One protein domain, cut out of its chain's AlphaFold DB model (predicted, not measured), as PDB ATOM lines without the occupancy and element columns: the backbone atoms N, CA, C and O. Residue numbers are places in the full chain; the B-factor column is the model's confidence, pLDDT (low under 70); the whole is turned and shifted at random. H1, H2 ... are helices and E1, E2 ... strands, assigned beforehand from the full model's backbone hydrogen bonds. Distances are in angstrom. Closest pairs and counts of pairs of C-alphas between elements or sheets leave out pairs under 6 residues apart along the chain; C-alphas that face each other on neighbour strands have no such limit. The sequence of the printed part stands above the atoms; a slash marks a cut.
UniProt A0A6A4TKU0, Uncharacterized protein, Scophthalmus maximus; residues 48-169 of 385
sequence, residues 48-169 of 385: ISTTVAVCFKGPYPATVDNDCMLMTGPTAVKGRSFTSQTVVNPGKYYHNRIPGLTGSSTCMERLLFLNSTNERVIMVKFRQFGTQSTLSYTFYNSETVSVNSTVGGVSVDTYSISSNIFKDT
ATOM      1  N   ILE A  48      -7.370  12.487  38.980       47.69
ATOM      2  CA  ILE A  48      -6.208  12.859  39.782       47.69
ATOM      3  C   ILE A  48      -5.496  11.576  40.200       47.69
ATOM      4  O   ILE A  48      -5.912  10.883  41.127       47.69
ATOM      5  N   SER A  49      -4.391  11.279  39.514       47.34
ATOM      6  CA  SER A  49      -3.354  10.276  39.828       47.34
ATOM      7  C   SER A  49      -3.742   8.787  39.905       47.34
ATOM      8  O   SER A  49      -2.954   7.983  39.427       47.34
ATOM      9  N   THR A  50      -4.907   8.417  40.437       61.34
ATOM     10  CA  THR A  50      -5.521   7.060  40.506       61.34
ATOM     11  C   THR A  50      -6.963   7.109  41.052       61.34
ATOM     12  O   THR A  50      -7.600   6.076  41.283       61.34
ATOM     13  N   THR A  51      -7.477   8.315  41.312       67.12
ATOM     14  CA  THR A  51      -8.805   8.550  41.867       67.12
ATOM     15  C   THR A  51      -9.655   9.259  40.827       67.12
ATOM     16  O   THR A  51      -9.292  10.314  40.302       67.12
ATOM     17  N   VAL A  52     -10.817   8.678  40.557       74.44
ATOM     18  CA  VAL A  52     -11.868   9.276  39.744       74.44
ATOM     19  C   VAL A  52     -12.848   9.969  40.679       74.44
ATOM     20  O   VAL A  52     -13.419   9.330  41.563       74.44
ATOM     21  N   ALA A  53     -13.062  11.267  40.482       71.50
ATOM     22  CA  ALA A  53     -14.057  12.032  41.219       71.50
ATOM     23  C   ALA A  53     -15.263  12.339  40.327       71.50
ATOM     24  O   ALA A  53     -15.128  12.952  39.270       71.50
ATOM     25  N   VAL A  54     -16.453  11.951  40.778       73.38
ATOM     26  CA  VAL A  54     -17.731  12.355  40.182       73.38
ATOM     27  C   VAL A  54     -18.409  13.301  41.159       73.38
ATOM     28  O   VAL A  54     -18.903  12.858  42.193       73.38
ATOM     29  N   CYS A  55     -18.395  14.597  40.856       62.78
ATOM     30  CA  CYS A  55     -18.962  15.625  41.723       62.78
ATOM     31  C   CYS A  55     -20.240  16.236  41.141       62.78
ATOM     32  O   CYS A  55     -20.355  16.483  39.941       62.78
ATOM     33  N   PHE A  56     -21.183  16.516  42.029       63.53
ATOM     34  CA  PHE A  56     -22.447  17.191  41.793       63.53
ATOM     35  C   PHE A  56     -22.362  18.598  42.385       63.53
ATOM     36  O   PHE A  56     -21.790  18.784  43.455       63.53
ATOM     37  N   LYS A  57     -22.963  19.586  41.712       54.72
ATOM     38  CA  LYS A  57     -23.034  21.003  42.141       54.72
ATOM     39  C   LYS A  57     -21.707  21.784  42.128       54.72
ATOM     40  O   LYS A  57     -21.718  22.975  42.412       54.72
ATOM     41  N   GLY A  58     -20.593  21.179  41.709       55.62
ATOM     42  CA  GLY A  58     -19.326  21.891  41.525       55.62
ATOM     43  C   GLY A  58     -18.138  20.975  41.219       55.62
ATOM     44  O   GLY A  58     -18.273  19.751  41.297       55.62
ATOM     45  N   PRO A  59     -16.972  21.545  40.868       59.38
ATOM     46  CA  PRO A  59     -15.756  20.783  40.591       59.38
ATOM     47  C   PRO A  59     -15.140  20.210  41.875       59.38
ATOM     48  O   PRO A  59     -15.293  20.783  42.949       59.38
ATOM     49  N   TYR A  60     -14.403  19.102  41.764       58.34
ATOM     50  CA  TYR A  60     -13.548  18.593  42.847       58.34
ATOM     51  C   TYR A  60     -12.412  19.600  43.158       58.34
ATOM     52  O   TYR A  60     -11.893  20.192  42.205       58.34
ATOM     53  N   PRO A  61     -11.962  19.790  44.421       61.47
ATOM     54  CA  PRO A  61     -12.218  19.002  45.637       61.47
ATOM     55  C   PRO A  61     -13.637  19.096  46.203       61.47
ATOM     56  O   PRO A  61     -14.374  20.035  45.917       61.47
ATOM     57  N   ALA A  62     -14.017  18.111  47.021       58.41
ATOM     58  CA  ALA A  62     -15.240  18.196  47.810       58.41
ATOM     59  C   ALA A  62     -15.121  19.348  48.829       58.41
ATOM     60  O   ALA A  62     -14.135  19.477  49.553       58.41
ATOM     61  N   THR A  63     -16.143  20.178  48.863       60.12
ATOM     62  CA  THR A  63     -16.362  21.374  49.667       60.12
ATOM     63  C   THR A  63     -17.763  21.271  50.264       60.12
ATOM     64  O   THR A  63     -18.501  20.323  49.999       60.12
ATOM     65  N   VAL A  64     -18.162  22.252  51.066       60.19
ATOM     66  CA  VAL A  64     -19.511  22.281  51.652       60.19
ATOM     67  C   VAL A  64     -20.604  22.429  50.576       60.19
ATOM     68  O   VAL A  64     -21.754  22.077  50.823       60.19
ATOM     69  N   ASP A  65     -20.237  22.897  49.378       57.47
ATOM     70  CA  ASP A  65     -21.169  23.259  48.306       57.47
ATOM     71  C   ASP A  65     -21.320  22.186  47.211       57.47
ATOM     72  O   ASP A  65     -22.137  22.345  46.302       57.47
ATOM     73  N   ASN A  66     -20.565  21.084  47.276       59.00
ATOM     74  CA  ASN A  66     -20.636  19.987  46.310       59.00
ATOM     75  C   ASN A  66     -20.647  18.605  46.977       59.00
ATOM     76  O   ASN A  66     -20.065  18.363  48.036       59.00
ATOM     77  N   ASP A  67     -21.316  17.680  46.299       65.12
ATOM     78  CA  ASP A  67     -21.423  16.283  46.703       65.12
ATOM     79  C   ASP A  67     -20.543  15.474  45.756       65.12
ATOM     80  O   ASP A  67     -20.634  15.658  44.549       65.12
ATOM     81  N   CYS A  68     -19.672  14.602  46.251       66.12
ATOM     82  CA  CYS A  68     -18.710  13.909  45.393       66.12
ATOM     83  C   CYS A  68     -18.643  12.421  45.692       66.12
ATOM     84  O   CYS A  68     -18.656  12.001  46.845       66.12
ATOM     85  N   MET A  69     -18.470  11.631  44.645       75.38
ATOM     86  CA  MET A  69     -18.139  10.221  44.708       75.38
ATOM     87  C   MET A  69     -16.702  10.029  44.249       75.38
ATOM     88  O   MET A  69     -16.352  10.351  43.116       75.38
ATOM     89  N   LEU A  70     -15.871   9.521  45.147       78.69
ATOM     90  CA  LEU A  70     -14.452   9.300  44.936       78.69
ATOM     91  C   LEU A  70     -14.218   7.808  44.765       78.69
ATOM     92  O   LEU A  70     -14.410   7.033  45.696       78.69
ATOM     93  N   MET A  71     -13.809   7.414  43.570       78.75
ATOM     94  CA  MET A  71     -13.500   6.036  43.223       78.75
ATOM     95  C   MET A  71     -11.985   5.900  43.131       78.75
ATOM     96  O   MET A  71     -11.361   6.495  42.259       78.75
ATOM     97  N   THR A  72     -11.390   5.151  44.051       80.06
ATOM     98  CA  THR A  72      -9.942   4.936  44.137       80.06
ATOM     99  C   THR A  72      -9.618   3.500  43.766       80.06
ATOM    100  O   THR A  72     -10.326   2.580  44.178       80.06
ATOM    101  N   GLY A  73      -8.553   3.308  42.990       71.75
ATOM    102  CA  GLY A  73      -8.156   1.998  42.479       71.75
ATOM    103  C   GLY A  73      -8.236   1.825  40.959       71.75
ATOM    104  O   GLY A  73      -7.325   1.186  40.442       71.75
ATOM    105  N   PRO A  74      -9.222   2.376  40.212       66.00
ATOM    106  CA  PRO A  74      -9.287   2.112  38.783       66.00
ATOM    107  C   PRO A  74      -8.134   2.816  38.060       66.00
ATOM    108  O   PRO A  74      -7.880   3.999  38.291       66.00
ATOM    109  N   THR A  75      -7.506   2.135  37.102       70.44
ATOM    110  CA  THR A  75      -6.506   2.706  36.168       70.44
ATOM    111  C   THR A  75      -7.104   3.676  35.134       70.44
ATOM    112  O   THR A  75      -6.530   3.923  34.071       70.44
ATOM    113  N   ALA A  76      -8.280   4.233  35.425       73.81
ATOM    114  CA  ALA A  76      -8.980   5.142  34.541       73.81
ATOM    115  C   ALA A  76      -8.192   6.446  34.368       73.81
ATOM    116  O   ALA A  76      -7.840   7.099  35.347       73.81
ATOM    117  N   VAL A  77      -7.963   6.834  33.113       67.25
ATOM    118  CA  VAL A  77      -7.312   8.098  32.717       67.25
ATOM    119  C   VAL A  77      -8.197   8.960  31.822       67.25
ATOM    120  O   VAL A  77      -7.858  10.108  31.546       67.25
ATOM    121  N   LYS A  78      -9.350   8.433  31.393       68.12
ATOM    122  CA  LYS A  78     -10.399   9.179  30.693       68.12
ATOM    123  C   LYS A  78     -11.762   8.819  31.261       68.12
ATOM    124  O   LYS A  78     -11.965   7.714  31.765       68.12
ATOM    125  N   GLY A  79     -12.718   9.724  31.106       65.12
ATOM    126  CA  GLY A  79     -14.123   9.405  31.288       65.12
ATOM    127  C   GLY A  79     -14.979  10.047  30.208       65.12
ATOM    128  O   GLY A  79     -14.558  11.011  29.575       65.12
ATOM    129  N   ARG A  80     -16.144   9.455  29.968       66.12
ATOM    130  CA  ARG A  80     -17.143   9.868  28.983       66.12
ATOM    131  C   ARG A  80     -18.524   9.756  29.614       66.12
ATOM    132  O   ARG A  80     -18.789   8.788  30.326       66.12
ATOM    133  N   SER A  81     -19.399  10.710  29.342       60.69
ATOM    134  CA  SER A  81     -20.796  10.672  29.774       60.69
ATOM    135  C   SER A  81     -21.715  10.369  28.599       60.69
ATOM    136  O   SER A  81     -21.511  10.894  27.508       60.69
ATOM    137  N   PHE A  82     -22.739   9.557  28.832       64.06
ATOM    138  CA  PHE A  82     -23.752   9.219  27.844       64.06
ATOM    139  C   PHE A  82     -25.124   9.199  28.499       64.06
ATOM    140  O   PHE A  82     -25.329   8.508  29.500       64.06
ATOM    141  N   THR A  83     -26.099   9.843  27.871       60.62
ATOM    142  CA  THR A  83     -27.504   9.657  28.230       60.62
ATOM    143  C   THR A  83     -28.114   8.611  27.305       60.62
ATOM    144  O   THR A  83     -27.969   8.674  26.090       60.62
ATOM    145  N   SER A  84     -28.806   7.629  27.877       62.41
ATOM    146  CA  SER A  84     -29.461   6.557  27.122       62.41
ATOM    147  C   SER A  84     -30.912   6.396  27.551       62.41
ATOM    148  O   SER A  84     -31.243   6.596  28.723       62.41
ATOM    149  N   GLN A  85     -31.768   5.994  26.612       63.38
ATOM    150  CA  GLN A  85     -33.166   5.679  26.881       63.38
ATOM    151  C   GLN A  85     -33.429   4.184  26.700       63.38
ATOM    152  O   GLN A  85     -32.857   3.530  25.834       63.38
ATOM    153  N   THR A  86     -34.289   3.633  27.545       62.06
ATOM    154  CA  THR A  86     -34.768   2.255  27.476       62.06
ATOM    155  C   THR A  86     -36.279   2.306  27.306       62.06
ATOM    156  O   THR A  86     -36.980   2.773  28.204       62.06
ATOM    157  N   VAL A  87     -36.771   1.864  26.147       62.28
ATOM    158  CA  VAL A  87     -38.201   1.911  25.799       62.28
ATOM    159  C   VAL A  87     -38.903   0.611  26.192       62.28
ATOM    160  O   VAL A  87     -39.993   0.639  26.758       62.28
ATOM    161  N   VAL A  88     -38.254  -0.530  25.961       66.38
ATOM    162  CA  VAL A  88     -38.788  -1.852  26.302       66.38
ATOM    163  C   VAL A  88     -38.453  -2.174  27.758       66.38
ATOM    164  O   VAL A  88     -37.292  -2.167  28.155       66.38
ATOM    165  N   ASN A  89     -39.476  -2.440  28.577       73.00
ATOM    166  CA  ASN A  89     -39.337  -2.817  29.991       73.00
ATOM    167  C   ASN A  89     -38.407  -1.889  30.823       73.00
ATOM    168  O   ASN A  89     -37.454  -2.361  31.459       73.00
ATOM    169  N   PRO A  90     -38.671  -0.566  30.858       71.50
ATOM    170  CA  PRO A  90     -37.780   0.437  31.444       71.50
ATOM    171  C   PRO A  90     -37.451   0.166  32.918       71.50
ATOM    172  O   PRO A  90     -38.276   0.354  33.813       71.50
ATOM    173  N   GLY A  91     -36.204  -0.238  33.169       72.56
ATOM    174  CA  GLY A  91     -35.692  -0.491  34.514       72.56
ATOM    175  C   GLY A  91     -35.978  -1.889  35.079       72.56
ATOM    176  O   GLY A  91     -35.657  -2.124  36.241       72.56
ATOM    177  N   LYS A  92     -36.493  -2.840  34.279       83.12
ATOM    178  CA  LYS A  92     -36.719  -4.249  34.686       83.12
ATOM    179  C   LYS A  92     -35.499  -4.871  35.375       83.12
ATOM    180  O   LYS A  92     -35.626  -5.498  36.421       83.12
ATOM    181  N   TYR A  93     -34.300  -4.626  34.843       82.56
ATOM    182  CA  TYR A  93     -33.051  -5.161  35.400       82.56
ATOM    183  C   TYR A  93     -32.749  -4.675  36.830       82.56
ATOM    184  O   TYR A  93     -32.073  -5.376  37.586       82.56
ATOM    185  N   TYR A  94     -33.254  -3.490  37.198       85.88
ATOM    186  CA  TYR A  94     -33.100  -2.891  38.526       85.88
ATOM    187  C   TYR A  94     -34.170  -3.393  39.493       85.88
ATOM    188  O   TYR A  94     -33.837  -3.699  40.633       85.88
ATOM    189  N   HIS A  95     -35.415  -3.554  39.031       83.94
ATOM    190  CA  HIS A  95     -36.502  -4.139  39.831       83.94
ATOM    191  C   HIS A  95     -36.154  -5.531  40.360       83.94
ATOM    192  O   HIS A  95     -36.449  -5.848  41.507       83.94
ATOM    193  N   ASN A  96     -35.437  -6.329  39.566       84.81
ATOM    194  CA  ASN A  96     -34.992  -7.661  39.982       84.81
ATOM    195  C   ASN A  96     -33.884  -7.641  41.052       84.81
ATOM    196  O   ASN A  96     -33.657  -8.652  41.709       84.81
ATOM    197  N   ARG A  97     -33.154  -6.528  41.206       87.38
ATOM    198  CA  ARG A  97     -31.938  -6.444  42.040       87.38
ATOM    199  C   ARG A  97     -32.069  -5.518  43.241       87.38
ATOM    200  O   ARG A  97     -31.272  -5.620  44.167       87.38
ATOM    201  N   ILE A  98     -33.052  -4.624  43.227       83.88
ATOM    202  CA  ILE A  98     -33.332  -3.683  44.308       83.88
ATOM    203  C   ILE A  98     -34.755  -3.957  44.809       83.88
ATOM    204  O   ILE A  98     -35.721  -3.450  44.233       83.88
ATOM    205  N   PRO A  99     -34.908  -4.770  45.871       81.44
ATOM    206  CA  PRO A  99     -36.211  -5.052  46.457       81.44
ATOM    207  C   PRO A  99     -36.898  -3.768  46.928       81.44
ATOM    208  O   PRO A  99     -36.289  -2.954  47.618       81.44
ATOM    209  N   GLY A 100     -38.175  -3.596  46.582       79.94
ATOM    210  CA  GLY A 100     -38.951  -2.412  46.966       79.94
ATOM    211  C   GLY A 100     -38.765  -1.198  46.051       79.94
ATOM    212  O   GLY A 100     -39.312  -0.136  46.347       79.94
ATOM    213  N   LEU A 101     -38.041  -1.336  44.936       77.75
ATOM    214  CA  LEU A 101     -38.061  -0.343  43.868       77.75
ATOM    215  C   LEU A 101     -39.447  -0.327  43.201       77.75
ATOM    216  O   LEU A 101     -40.007  -1.365  42.858       77.75
ATOM    217  N   THR A 102     -40.017   0.860  43.034       78.00
ATOM    218  CA  THR A 102     -41.342   1.093  42.451       78.00
ATOM    219  C   THR A 102     -41.240   2.117  41.325       78.00
ATOM    220  O   THR A 102     -40.346   2.952  41.317       78.00
ATOM    221  N   GLY A 103     -42.142   2.050  40.344       72.44
ATOM    222  CA  GLY A 103     -42.129   2.945  39.179       72.44
ATOM    223  C   GLY A 103     -41.289   2.423  38.010       72.44
ATOM    224  O   GLY A 103     -40.903   1.259  37.967       72.44
ATOM    225  N   SER A 104     -41.028   3.272  37.021       74.56
ATOM    226  CA  SER A 104     -40.218   2.942  35.845       74.56
ATOM    227  C   SER A 104     -39.227   4.063  35.550       74.56
ATOM    228  O   SER A 104     -39.475   5.222  35.877       74.56
ATOM    229  N   SER A 105     -38.091   3.712  34.946       68.81
ATOM    230  CA  SER A 105     -37.048   4.669  34.559       68.81
ATOM    231  C   SER A 105     -36.698   4.436  33.102       68.81
ATOM    232  O   SER A 105     -35.935   3.520  32.788       68.81
ATOM    233  N   THR A 106     -37.248   5.248  32.202       63.56
ATOM    234  CA  THR A 106     -36.905   5.200  30.772       63.56
ATOM    235  C   THR A 106     -35.540   5.821  30.512       63.56
ATOM    236  O   THR A 106     -34.823   5.349  29.644       63.56
ATOM    237  N   CYS A 107     -35.137   6.821  31.294       63.84
ATOM    238  CA  CYS A 107     -33.856   7.503  31.142       63.84
ATOM    239  C   CYS A 107     -32.767   6.888  32.033       63.84
ATOM    240  O   CYS A 107     -33.056   6.395  33.128       63.84
ATOM    241  N   MET A 108     -31.518   6.934  31.572       67.56
ATOM    242  CA  MET A 108     -30.340   6.548  32.341       67.56
ATOM    243  C   MET A 108     -29.121   7.345  31.900       67.56
ATOM    244  O   MET A 108     -28.783   7.345  30.716       67.56
ATOM    245  N   GLU A 109     -28.428   7.928  32.870       69.94
ATOM    246  CA  GLU A 109     -27.128   8.557  32.660       69.94
ATOM    247  C   GLU A 109     -26.025   7.528  32.904       69.94
ATOM    248  O   GLU A 109     -26.077   6.791  33.891       69.94
ATOM    249  N   ARG A 110     -25.039   7.453  32.011       70.69
ATOM    250  CA  ARG A 110     -23.897   6.541  32.089       70.69
ATOM    251  C   ARG A 110     -22.616   7.359  32.115       70.69
ATOM    252  O   ARG A 110     -22.390   8.169  31.228       70.69
ATOM    253  N   LEU A 111     -21.745   7.088  33.073       73.94
ATOM    254  CA  LEU A 111     -20.373   7.576  33.084       73.94
ATOM    255  C   LEU A 111     -19.460   6.386  32.821       73.94
ATOM    256  O   LEU A 111     -19.362   5.488  33.653       73.94
ATOM    257  N   LEU A 112     -18.835   6.355  31.653       77.25
ATOM    258  CA  LEU A 112     -17.870   5.341  31.262       77.25
ATOM    259  C   LEU A 112     -16.463   5.852  31.532       77.25
ATOM    260  O   LEU A 112     -16.095   6.919  31.056       77.25
ATOM    261  N   PHE A 113     -15.653   5.061  32.218       78.25
ATOM    262  CA  PHE A 113     -14.261   5.376  32.491       78.25
ATOM    263  C   PHE A 113     -13.352   4.407  31.743       78.25
ATOM    264  O   PHE A 113     -13.601   3.199  31.721       78.25
ATOM    265  N   LEU A 114     -12.316   4.957  31.112       77.06
ATOM    266  CA  LEU A 114     -11.396   4.243  30.234       77.06
ATOM    267  C   LEU A 114      -9.959   4.356  30.747       77.06
ATOM    268  O   LEU A 114      -9.572   5.399  31.287       77.06
ATOM    269  N   ASN A 115      -9.159   3.313  30.539       79.00
ATOM    270  CA  ASN A 115      -7.719   3.338  30.807       79.00
ATOM    271  C   ASN A 115      -6.938   4.017  29.656       79.00
ATOM    272  O   ASN A 115      -7.511   4.571  28.711       79.00
ATOM    273  N   SER A 116      -5.605   4.006  29.743       79.50
ATOM    274  CA  SER A 116      -4.720   4.641  28.754       79.50
ATOM    275  C   SER A 116      -4.761   3.989  27.371       79.50
ATOM    276  O   SER A 116      -4.458   4.659  26.384       79.50
ATOM    277  N   THR A 117      -5.185   2.727  27.283       83.38
ATOM    278  CA  THR A 117      -5.378   1.974  26.035       83.38
ATOM    279  C   THR A 117      -6.802   2.108  25.472       83.38
ATOM    280  O   THR A 117      -7.103   1.507  24.446       83.38
ATOM    281  N   ASN A 118      -7.654   2.959  26.067       79.88
ATOM    282  CA  ASN A 118      -9.084   3.139  25.760       79.88
ATOM    283  C   ASN A 118      -9.975   1.921  26.064       79.88
ATOM    284  O   ASN A 118     -11.106   1.848  25.580       79.88
ATOM    285  N   GLU A 119      -9.515   0.984  26.883       84.25
ATOM    286  CA  GLU A 119     -10.346  -0.123  27.349       84.25
ATOM    287  C   GLU A 119     -11.280   0.351  28.463       84.25
ATOM    288  O   GLU A 119     -10.933   1.213  29.279       84.25
ATOM    289  N   ARG A 120     -12.489  -0.218  28.492       84.12
ATOM    290  CA  ARG A 120     -13.494   0.072  29.519       84.12
ATOM    291  C   ARG A 120     -12.991  -0.458  30.860       84.12
ATOM    292  O   ARG A 120     -12.615  -1.618  30.955       84.12
ATOM    293  N   VAL A 121     -13.009   0.385  31.888       81.06
ATOM    294  CA  VAL A 121     -12.602   0.017  33.255       81.06
ATOM    295  C   VAL A 121     -13.840  -0.155  34.119       81.06
ATOM    296  O   VAL A 121     -14.130  -1.232  34.636       81.06
ATOM    297  N   ILE A 122     -14.625   0.913  34.215       82.19
ATOM    298  CA  ILE A 122     -15.820   0.968  35.042       82.19
ATOM    299  C   ILE A 122     -16.864   1.837  34.353       82.19
ATOM    300  O   ILE A 122     -16.539   2.845  33.726       82.19
ATOM    301  N   MET A 123     -18.127   1.444  34.457       84.38
ATOM    302  CA  MET A 123     -19.258   2.269  34.059       84.38
ATOM    303  C   MET A 123     -20.184   2.478  35.248       84.38
ATOM    304  O   MET A 123     -20.640   1.521  35.866       84.38
ATOM    305  N   VAL A 124     -20.499   3.733  35.531       81.12
ATOM    306  CA  VAL A 124     -21.429   4.139  36.581       81.12
ATOM    307  C   VAL A 124     -22.734   4.554  35.920       81.12
ATOM    308  O   VAL A 124     -22.715   5.348  34.985       81.12
ATOM    309  N   LYS A 125     -23.869   4.020  36.367       80.00
ATOM    310  CA  LYS A 125     -25.182   4.317  35.784       80.00
ATOM    311  C   LYS A 125     -26.128   4.883  36.833       80.00
ATOM    312  O   LYS A 125     -26.318   4.251  37.870       80.00
ATOM    313  N   PHE A 126     -26.762   6.009  36.529       77.12
ATOM    314  CA  PHE A 126     -27.759   6.664  37.377       77.12
ATOM    315  C   PHE A 126     -29.148   6.534  36.754       77.12
ATOM    316  O   PHE A 126     -29.315   6.752  35.551       77.12
ATOM    317  N   ARG A 127     -30.153   6.200  37.568       74.31
ATOM    318  CA  ARG A 127     -31.558   6.107  37.144       74.31
ATOM    319  C   ARG A 127     -32.508   6.709  38.174       74.31
ATOM    320  O   ARG A 127     -32.249   6.652  39.373       74.31
ATOM    321  N   GLN A 128     -33.638   7.224  37.689       68.06
ATOM    322  CA  GLN A 128     -34.705   7.802  38.505       68.06
ATOM    323  C   GLN A 128     -36.016   7.049  38.262       68.06
ATOM    324  O   GLN A 128     -36.557   7.053  37.161       68.06
ATOM    325  N   PHE A 129     -36.548   6.445  39.315       68.69
ATOM    326  CA  PHE A 129     -37.803   5.702  39.350       68.69
ATOM    327  C   PHE A 129     -38.861   6.513  40.121       68.69
ATOM    328  O   PHE A 129     -39.321   6.134  41.195       68.69
ATOM    329  N   GLY A 130     -39.210   7.695  39.606       63.91
ATOM    330  CA  GLY A 130     -40.172   8.601  40.248       63.91
ATOM    331  C   GLY A 130     -39.622   9.242  41.526       63.91
ATOM    332  O   GLY A 130     -38.881  10.224  41.453       63.91
ATOM    333  N   THR A 131     -39.988   8.712  42.697       61.94
ATOM    334  CA  THR A 131     -39.478   9.166  44.009       61.94
ATOM    335  C   THR A 131     -38.227   8.414  44.463       61.94
ATOM    336  O   THR A 131     -37.605   8.826  45.441       61.94
ATOM    337  N   GLN A 132     -37.856   7.338  43.764       65.38
ATOM    338  CA  GLN A 132     -36.688   6.517  44.074       65.38
ATOM    339  C   GLN A 132     -35.553   6.766  43.081       65.38
ATOM    340  O   GLN A 132     -35.792   6.965  41.891       65.38
ATOM    341  N   SER A 133     -34.314   6.725  43.559       72.94
ATOM    342  CA  SER A 133     -33.116   6.942  42.740       72.94
ATOM    343  C   SER A 133     -32.186   5.755  42.895       72.94
ATOM    344  O   SER A 133     -31.966   5.281  44.011       72.94
ATOM    345  N   THR A 134     -31.601   5.280  41.801       77.06
ATOM    346  CA  THR A 134     -30.702   4.127  41.837       77.06
ATOM    347  C   THR A 134     -29.388   4.407  41.137       77.06
ATOM    348  O   THR A 134     -29.280   5.225  40.219       77.06
ATOM    349  N   LEU A 135     -28.381   3.679  41.599       81.19
ATOM    350  CA  LEU A 135     -27.026   3.708  41.093       81.19
ATOM    351  C   LEU A 135     -26.585   2.280  40.807       81.19
ATOM    352  O   LEU A 135     -26.824   1.382  41.613       81.19
ATOM    353  N   SER A 136     -25.921   2.053  39.681       86.31
ATOM    354  CA  SER A 136     -25.260   0.775  39.430       86.31
ATOM    355  C   SER A 136     -23.857   0.970  38.894       86.31
ATOM    356  O   SER A 136     -23.558   1.979  38.257       86.31
ATOM    357  N   TYR A 137     -23.015  -0.020  39.150       85.62
ATOM    358  CA  TYR A 137     -21.664  -0.075  38.627       85.62
ATOM    359  C   TYR A 137     -21.515  -1.325  37.779       85.62
ATOM    360  O   TYR A 137     -21.923  -2.413  38.185       85.62
ATOM    361  N   THR A 138     -20.922  -1.157  36.606       86.75
ATOM    362  CA  THR A 138     -20.486  -2.247  35.746       86.75
ATOM    363  C   THR A 138     -18.967  -2.246  35.703       86.75
ATOM    364  O   THR A 138     -18.371  -1.237  35.328       86.75
ATOM    365  N   PHE A 139     -18.361  -3.357  36.106       84.00
ATOM    366  CA  PHE A 139     -16.915  -3.547  36.121       84.00
ATOM    367  C   PHE A 139     -16.489  -4.363  34.913       84.00
ATOM    368  O   PHE A 139     -17.078  -5.402  34.626       84.00
ATOM    369  N   TYR A 140     -15.477  -3.869  34.209       83.31
ATOM    370  CA  TYR A 140     -14.927  -4.515  33.019       83.31
ATOM    371  C   TYR A 140     -13.532  -5.100  33.265       83.31
ATOM    372  O   TYR A 140     -13.059  -5.901  32.465       83.31
ATOM    373  N   ASN A 141     -12.894  -4.743  34.381       74.19
ATOM    374  CA  ASN A 141     -11.628  -5.309  34.830       74.19
ATOM    375  C   ASN A 141     -11.768  -5.974  36.214       74.19
ATOM    376  O   ASN A 141     -12.744  -5.761  36.932       74.19
ATOM    377  N   SER A 142     -10.788  -6.801  36.590       65.50
ATOM    378  CA  SER A 142     -10.759  -7.551  37.858       65.50
ATOM    379  C   SER A 142     -10.188  -6.755  39.044       65.50
ATOM    380  O   SER A 142      -9.864  -7.328  40.086       65.50
ATOM    381  N   GLU A 143     -10.050  -5.434  38.910       71.81
ATOM    382  CA  GLU A 143      -9.539  -4.573  39.977       71.81
ATOM    383  C   GLU A 143     -10.638  -4.262  40.998       71.81
ATOM    384  O   GLU A 143     -11.785  -3.976  40.654       71.81
ATOM    385  N   THR A 144     -10.283  -4.284  42.284       81.19
ATOM    386  CA  THR A 144     -11.194  -3.825  43.339       81.19
ATOM    387  C   THR A 144     -11.137  -2.305  43.434       81.19
ATOM    388  O   THR A 144     -10.071  -1.736  43.667       81.19
ATOM    389  N   VAL A 145     -12.288  -1.648  43.307       81.56
ATOM    390  CA  VAL A 145     -12.413  -0.191  43.412       81.56
ATOM    391  C   VAL A 145     -13.060   0.181  44.735       81.56
ATOM    392  O   VAL A 145     -14.139  -0.301  45.074       81.56
ATOM    393  N   SER A 146     -12.410   1.066  45.487       85.06
ATOM    394  CA  SER A 146     -12.985   1.661  46.690       85.06
ATOM    395  C   SER A 146     -13.762   2.913  46.315       85.06
ATOM    396  O   SER A 146     -13.215   3.819  45.690       85.06
ATOM    397  N   VAL A 147     -15.032   2.969  46.695       83.50
ATOM    398  CA  VAL A 147     -15.904   4.121  46.493       83.50
ATOM    399  C   VAL A 147     -16.172   4.782  47.833       83.50
ATOM    400  O   VAL A 147     -16.707   4.154  48.744       83.50
ATOM    401  N   ASN A 148     -15.822   6.059  47.937       79.19
ATOM    402  CA  ASN A 148     -16.160   6.925  49.054       79.19
ATOM    403  C   ASN A 148     -17.067   8.044  48.554       79.19
ATOM    404  O   ASN A 148     -16.671   8.861  47.723       79.19
ATOM    405  N   SER A 149     -18.281   8.088  49.073       76.81
ATOM    406  CA  SER A 149     -19.249   9.109  48.723       76.81
ATOM    407  C   SER A 149     -19.350  10.154  49.820       76.81
ATOM    408  O   SER A 149     -19.462   9.835  51.003       76.81
ATOM    409  N   THR A 150     -19.373  11.414  49.411       66.44
ATOM    410  CA  THR A 150     -19.331  12.588  50.277       66.44
ATOM    411  C   THR A 150     -20.486  13.532  49.962       66.44
ATOM    412  O   THR A 150     -20.841  13.710  48.798       66.44
ATOM    413  N   VAL A 151     -21.078  14.122  50.999       65.69
ATOM    414  CA  VAL A 151     -22.144  15.129  50.906       65.69
ATOM    415  C   VAL A 151     -21.711  16.343  51.715       65.69
ATOM    416  O   VAL A 151     -21.400  16.205  52.899       65.69
ATOM    417  N   GLY A 152     -21.624  17.510  51.073       62.44
ATOM    418  CA  GLY A 152     -21.072  18.725  51.690       62.44
ATOM    419  C   GLY A 152     -19.685  18.512  52.319       62.44
ATOM    420  O   GLY A 152     -19.412  18.994  53.418       62.44
ATOM    421  N   GLY A 153     -18.839  17.707  51.668       64.31
ATOM    422  CA  GLY A 153     -17.499  17.344  52.146       64.31
ATOM    423  C   GLY A 153     -17.439  16.275  53.249       64.31
ATOM    424  O   GLY A 153     -16.342  15.863  53.622       64.31
ATOM    425  N   VAL A 154     -18.572  15.779  53.759       64.69
ATOM    426  CA  VAL A 154     -18.622  14.722  54.789       64.69
ATOM    427  C   VAL A 154     -18.840  13.359  54.138       64.69
ATOM    428  O   VAL A 154     -19.763  13.203  53.346       64.69
ATOM    429  N   SER A 155     -18.026  12.355  54.478       73.62
ATOM    430  CA  SER A 155     -18.225  10.977  53.997       73.62
ATOM    431  C   SER A 155     -19.507  10.377  54.580       73.62
ATOM    432  O   SER A 155     -19.697  10.363  55.796       73.62
ATOM    433  N   VAL A 156     -20.392   9.905  53.701       68.75
ATOM    434  CA  VAL A 156     -21.709   9.342  54.050       68.75
ATOM    435  C   VAL A 156     -21.826   7.850  53.738       68.75
ATOM    436  O   VAL A 156     -22.665   7.172  54.325       68.75
ATOM    437  N   ASP A 157     -20.997   7.328  52.831       69.12
ATOM    438  CA  ASP A 157     -20.898   5.895  52.547       69.12
ATOM    439  C   ASP A 157     -19.493   5.572  52.028       69.12
ATOM    440  O   ASP A 157     -18.886   6.367  51.308       69.12
ATOM    441  N   THR A 158     -18.964   4.407  52.390       80.06
ATOM    442  CA  THR A 158     -17.682   3.910  51.880       80.06
ATOM    443  C   THR A 158     -17.753   2.404  51.717       80.06
ATOM    444  O   THR A 158     -18.127   1.685  52.643       80.06
ATOM    445  N   TYR A 159     -17.408   1.917  50.531       78.81
ATOM    446  CA  TYR A 159     -17.513   0.505  50.189       78.81
ATOM    447  C   TYR A 159     -16.524   0.128  49.093       78.81
ATOM    448  O   TYR A 159     -16.083   0.968  48.314       78.81
ATOM    449  N   SER A 160     -16.188  -1.154  49.030       83.88
ATOM    450  CA  SER A 160     -15.361  -1.714  47.965       83.88
ATOM    451  C   SER A 160     -16.232  -2.481  46.990       83.88
ATOM    452  O   SER A 160     -17.195  -3.135  47.391       83.88
ATOM    453  N   ILE A 161     -15.887  -2.399  45.714       80.19
ATOM    454  CA  ILE A 161     -16.603  -3.071  44.645       80.19
ATOM    455  C   ILE A 161     -15.617  -3.903  43.834       80.19
ATOM    456  O   ILE A 161     -14.584  -3.400  43.399       80.19
ATOM    457  N   SER A 162     -15.950  -5.174  43.642       80.38
ATOM    458  CA  SER A 162     -15.186  -6.133  42.836       80.38
ATOM    459  C   SER A 162     -16.053  -6.839  41.785       80.38
ATOM    460  O   SER A 162     -15.593  -7.756  41.114       80.38
ATOM    461  N   SER A 163     -17.331  -6.468  41.683       83.44
ATOM    462  CA  SER A 163     -18.312  -7.029  40.752       83.44
ATOM    463  C   SER A 163     -19.452  -6.036  40.514       83.44
ATOM    464  O   SER A 163     -19.535  -4.987  41.156       83.44
ATOM    465  N   ASN A 164     -20.353  -6.349  39.584       86.19
ATOM    466  CA  ASN A 164     -21.492  -5.483  39.292       86.19
ATOM    467  C   ASN A 164     -22.397  -5.338  40.524       86.19
ATOM    468  O   ASN A 164     -22.927  -6.324  41.033       86.19
ATOM    469  N   ILE A 165     -22.615  -4.102  40.975       85.25
ATOM    470  CA  ILE A 165     -23.442  -3.797  42.149       85.25
ATOM    471  C   ILE A 165     -24.534  -2.790  41.795       85.25
ATOM    472  O   ILE A 165     -24.336  -1.890  40.979       85.25
ATOM    473  N   PHE A 166     -25.683  -2.947  42.447       86.69
ATOM    474  CA  PHE A 166     -26.850  -2.080  42.349       86.69
ATOM    475  C   PHE A 166     -27.139  -1.516  43.736       86.69
ATOM    476  O   PHE A 166     -27.143  -2.257  44.718       86.69
ATOM    477  N   LYS A 167     -27.365  -0.209  43.823       78.06
ATOM    478  CA  LYS A 167     -27.662   0.489  45.070       78.06
ATOM    479  C   LYS A 167     -28.913   1.340  44.927       78.06
ATOM    480  O   LYS A 167     -29.069   2.086  43.959       78.06
ATOM    481  N   ASP A 168     -29.769   1.244  45.937       73.56
ATOM    482  CA  ASP A 168     -30.815   2.225  46.195       73.56
ATOM    483  C   ASP A 168     -30.187   3.458  46.860       73.56
ATOM    484  O   ASP A 168     -29.419   3.344  47.817       73.56
ATOM    485  N   THR A 169     -30.494   4.635  46.327       69.88
ATOM    486  CA  THR A 169     -30.004   5.933  46.812       69.88
ATOM    487  C   THR A 169     -31.138   6.846  47.301       69.88
ATOM    488  O   THR A 169     -30.895   8.008  47.636       69.88
TER     489      THR A 169
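This is residues 48 to 169 of the 385 residues of an uncharacterized protein of Scophthalmus maximus (UniProt A0A6A4TKU0). Two antiparallel sheets form an open V: the five strands E3, E4, E5, E6 and E9 make one arm and the four strands E1, E2, E7 and E8 the other, and the two are only partly face to face. The chain passes between the arms by the tight links E2 to E3, E6 to E7 and E8 to E9 near the V's closed end, while the short helix H1 and the loops before and after it gather at the far end of the larger sheet. The printed part has 122 residues with nine named strands and one named helix, in the order E1 E2 E3 H1 E4 E5 E6 E7 E8 E9. The sheets run E3 - E4 - E5 - E6 - E9 and E1 - E2 - E7 - E8, and the class is mostly strand. The whole is compact, with a radius of gyration of the C-alphas of 14.6 A and spans of 39 by 35 by 23 A.

E1, residues 51 to 56, begins at C-alpha 51 at (-8.805, 8.550, 41.867) and is 16.1 A long from first to last C-alpha. E2, residues 67 to 72, measures 16.3 A. E3, residues 78 to 85, measures 23.3 A and ends at C-alpha 85 at (-33.166, 5.679, 26.881). H1, residues 92 to 95, spans 5.2 A. E4, residues 107 to 114, is 22.7 A long, and E5, residues 120 to 129, the longest strand by residues, is 26.8 A long. E6, residues 132 to 139, measures 23.6 A. E7, residues 145 to 151, measures 19.6 A, and E8, residues 154 to 161, measures 20.6 A. E9, residues 165 to 168, measures 10.3 A and ends at C-alpha 168 at (-30.815, 2.225, 46.195).

The larger sheet is twisted, its strands' lines turning by 61 degrees from edge to edge; E3 and E9 are its edge strands. E3 and E4 are antiparallel, with N 80 and O 112 2.8 A apart, within hydrogen-bond range. E4, E5 and E6 form a meander, each strand the antiparallel neighbour of the one before; E4 and E5 are a hairpin, with N 111 and O 124 at 2.8 A, and E5 and E6 are another, with N 125 and O 136 at 2.8 A. E6 and E9 are antiparallel, with N 135 and O 167 at 2.9 A. H1 only grazes this sheet, with its residues 93 to 95; its C-alpha closest to E9 is that of Tyr 94, 7.4 A from that of Phe 166. H1 is too short for an O i to N i+4 pair, but its one O i to N i+3 pair is within hydrogen-bond range. In the other sheet, E1 and E8 are the edge strands. E1 and E2 are a hairpin, with N 54 and O 69 at 2.8 A; E2 and E7 are antiparallel, with N 70 and O 148 at 2.8 A; E7 and E8 are a hairpin, with N 147 and O 159 at 2.8 A. This sheet is twisted, its C-alphas lying up to 4.5 A off the best plane. Between the sheets, E1 and E5 are apart, for instance, and E6 and E8 are only just apart, their closest C-alphas 8.4 A from each other. E8 and E9 meet only through their link.

The two C-alphas farthest apart are those of Val 64 and Val 88, at 40.0 A. The printed part has no cut. The link from H1 to E4, with 11 residues, is long. The mean pLDDT of the printed part is 72.7, and 50 residues are under 70, among them residues 55 to 68 and 77 to 88.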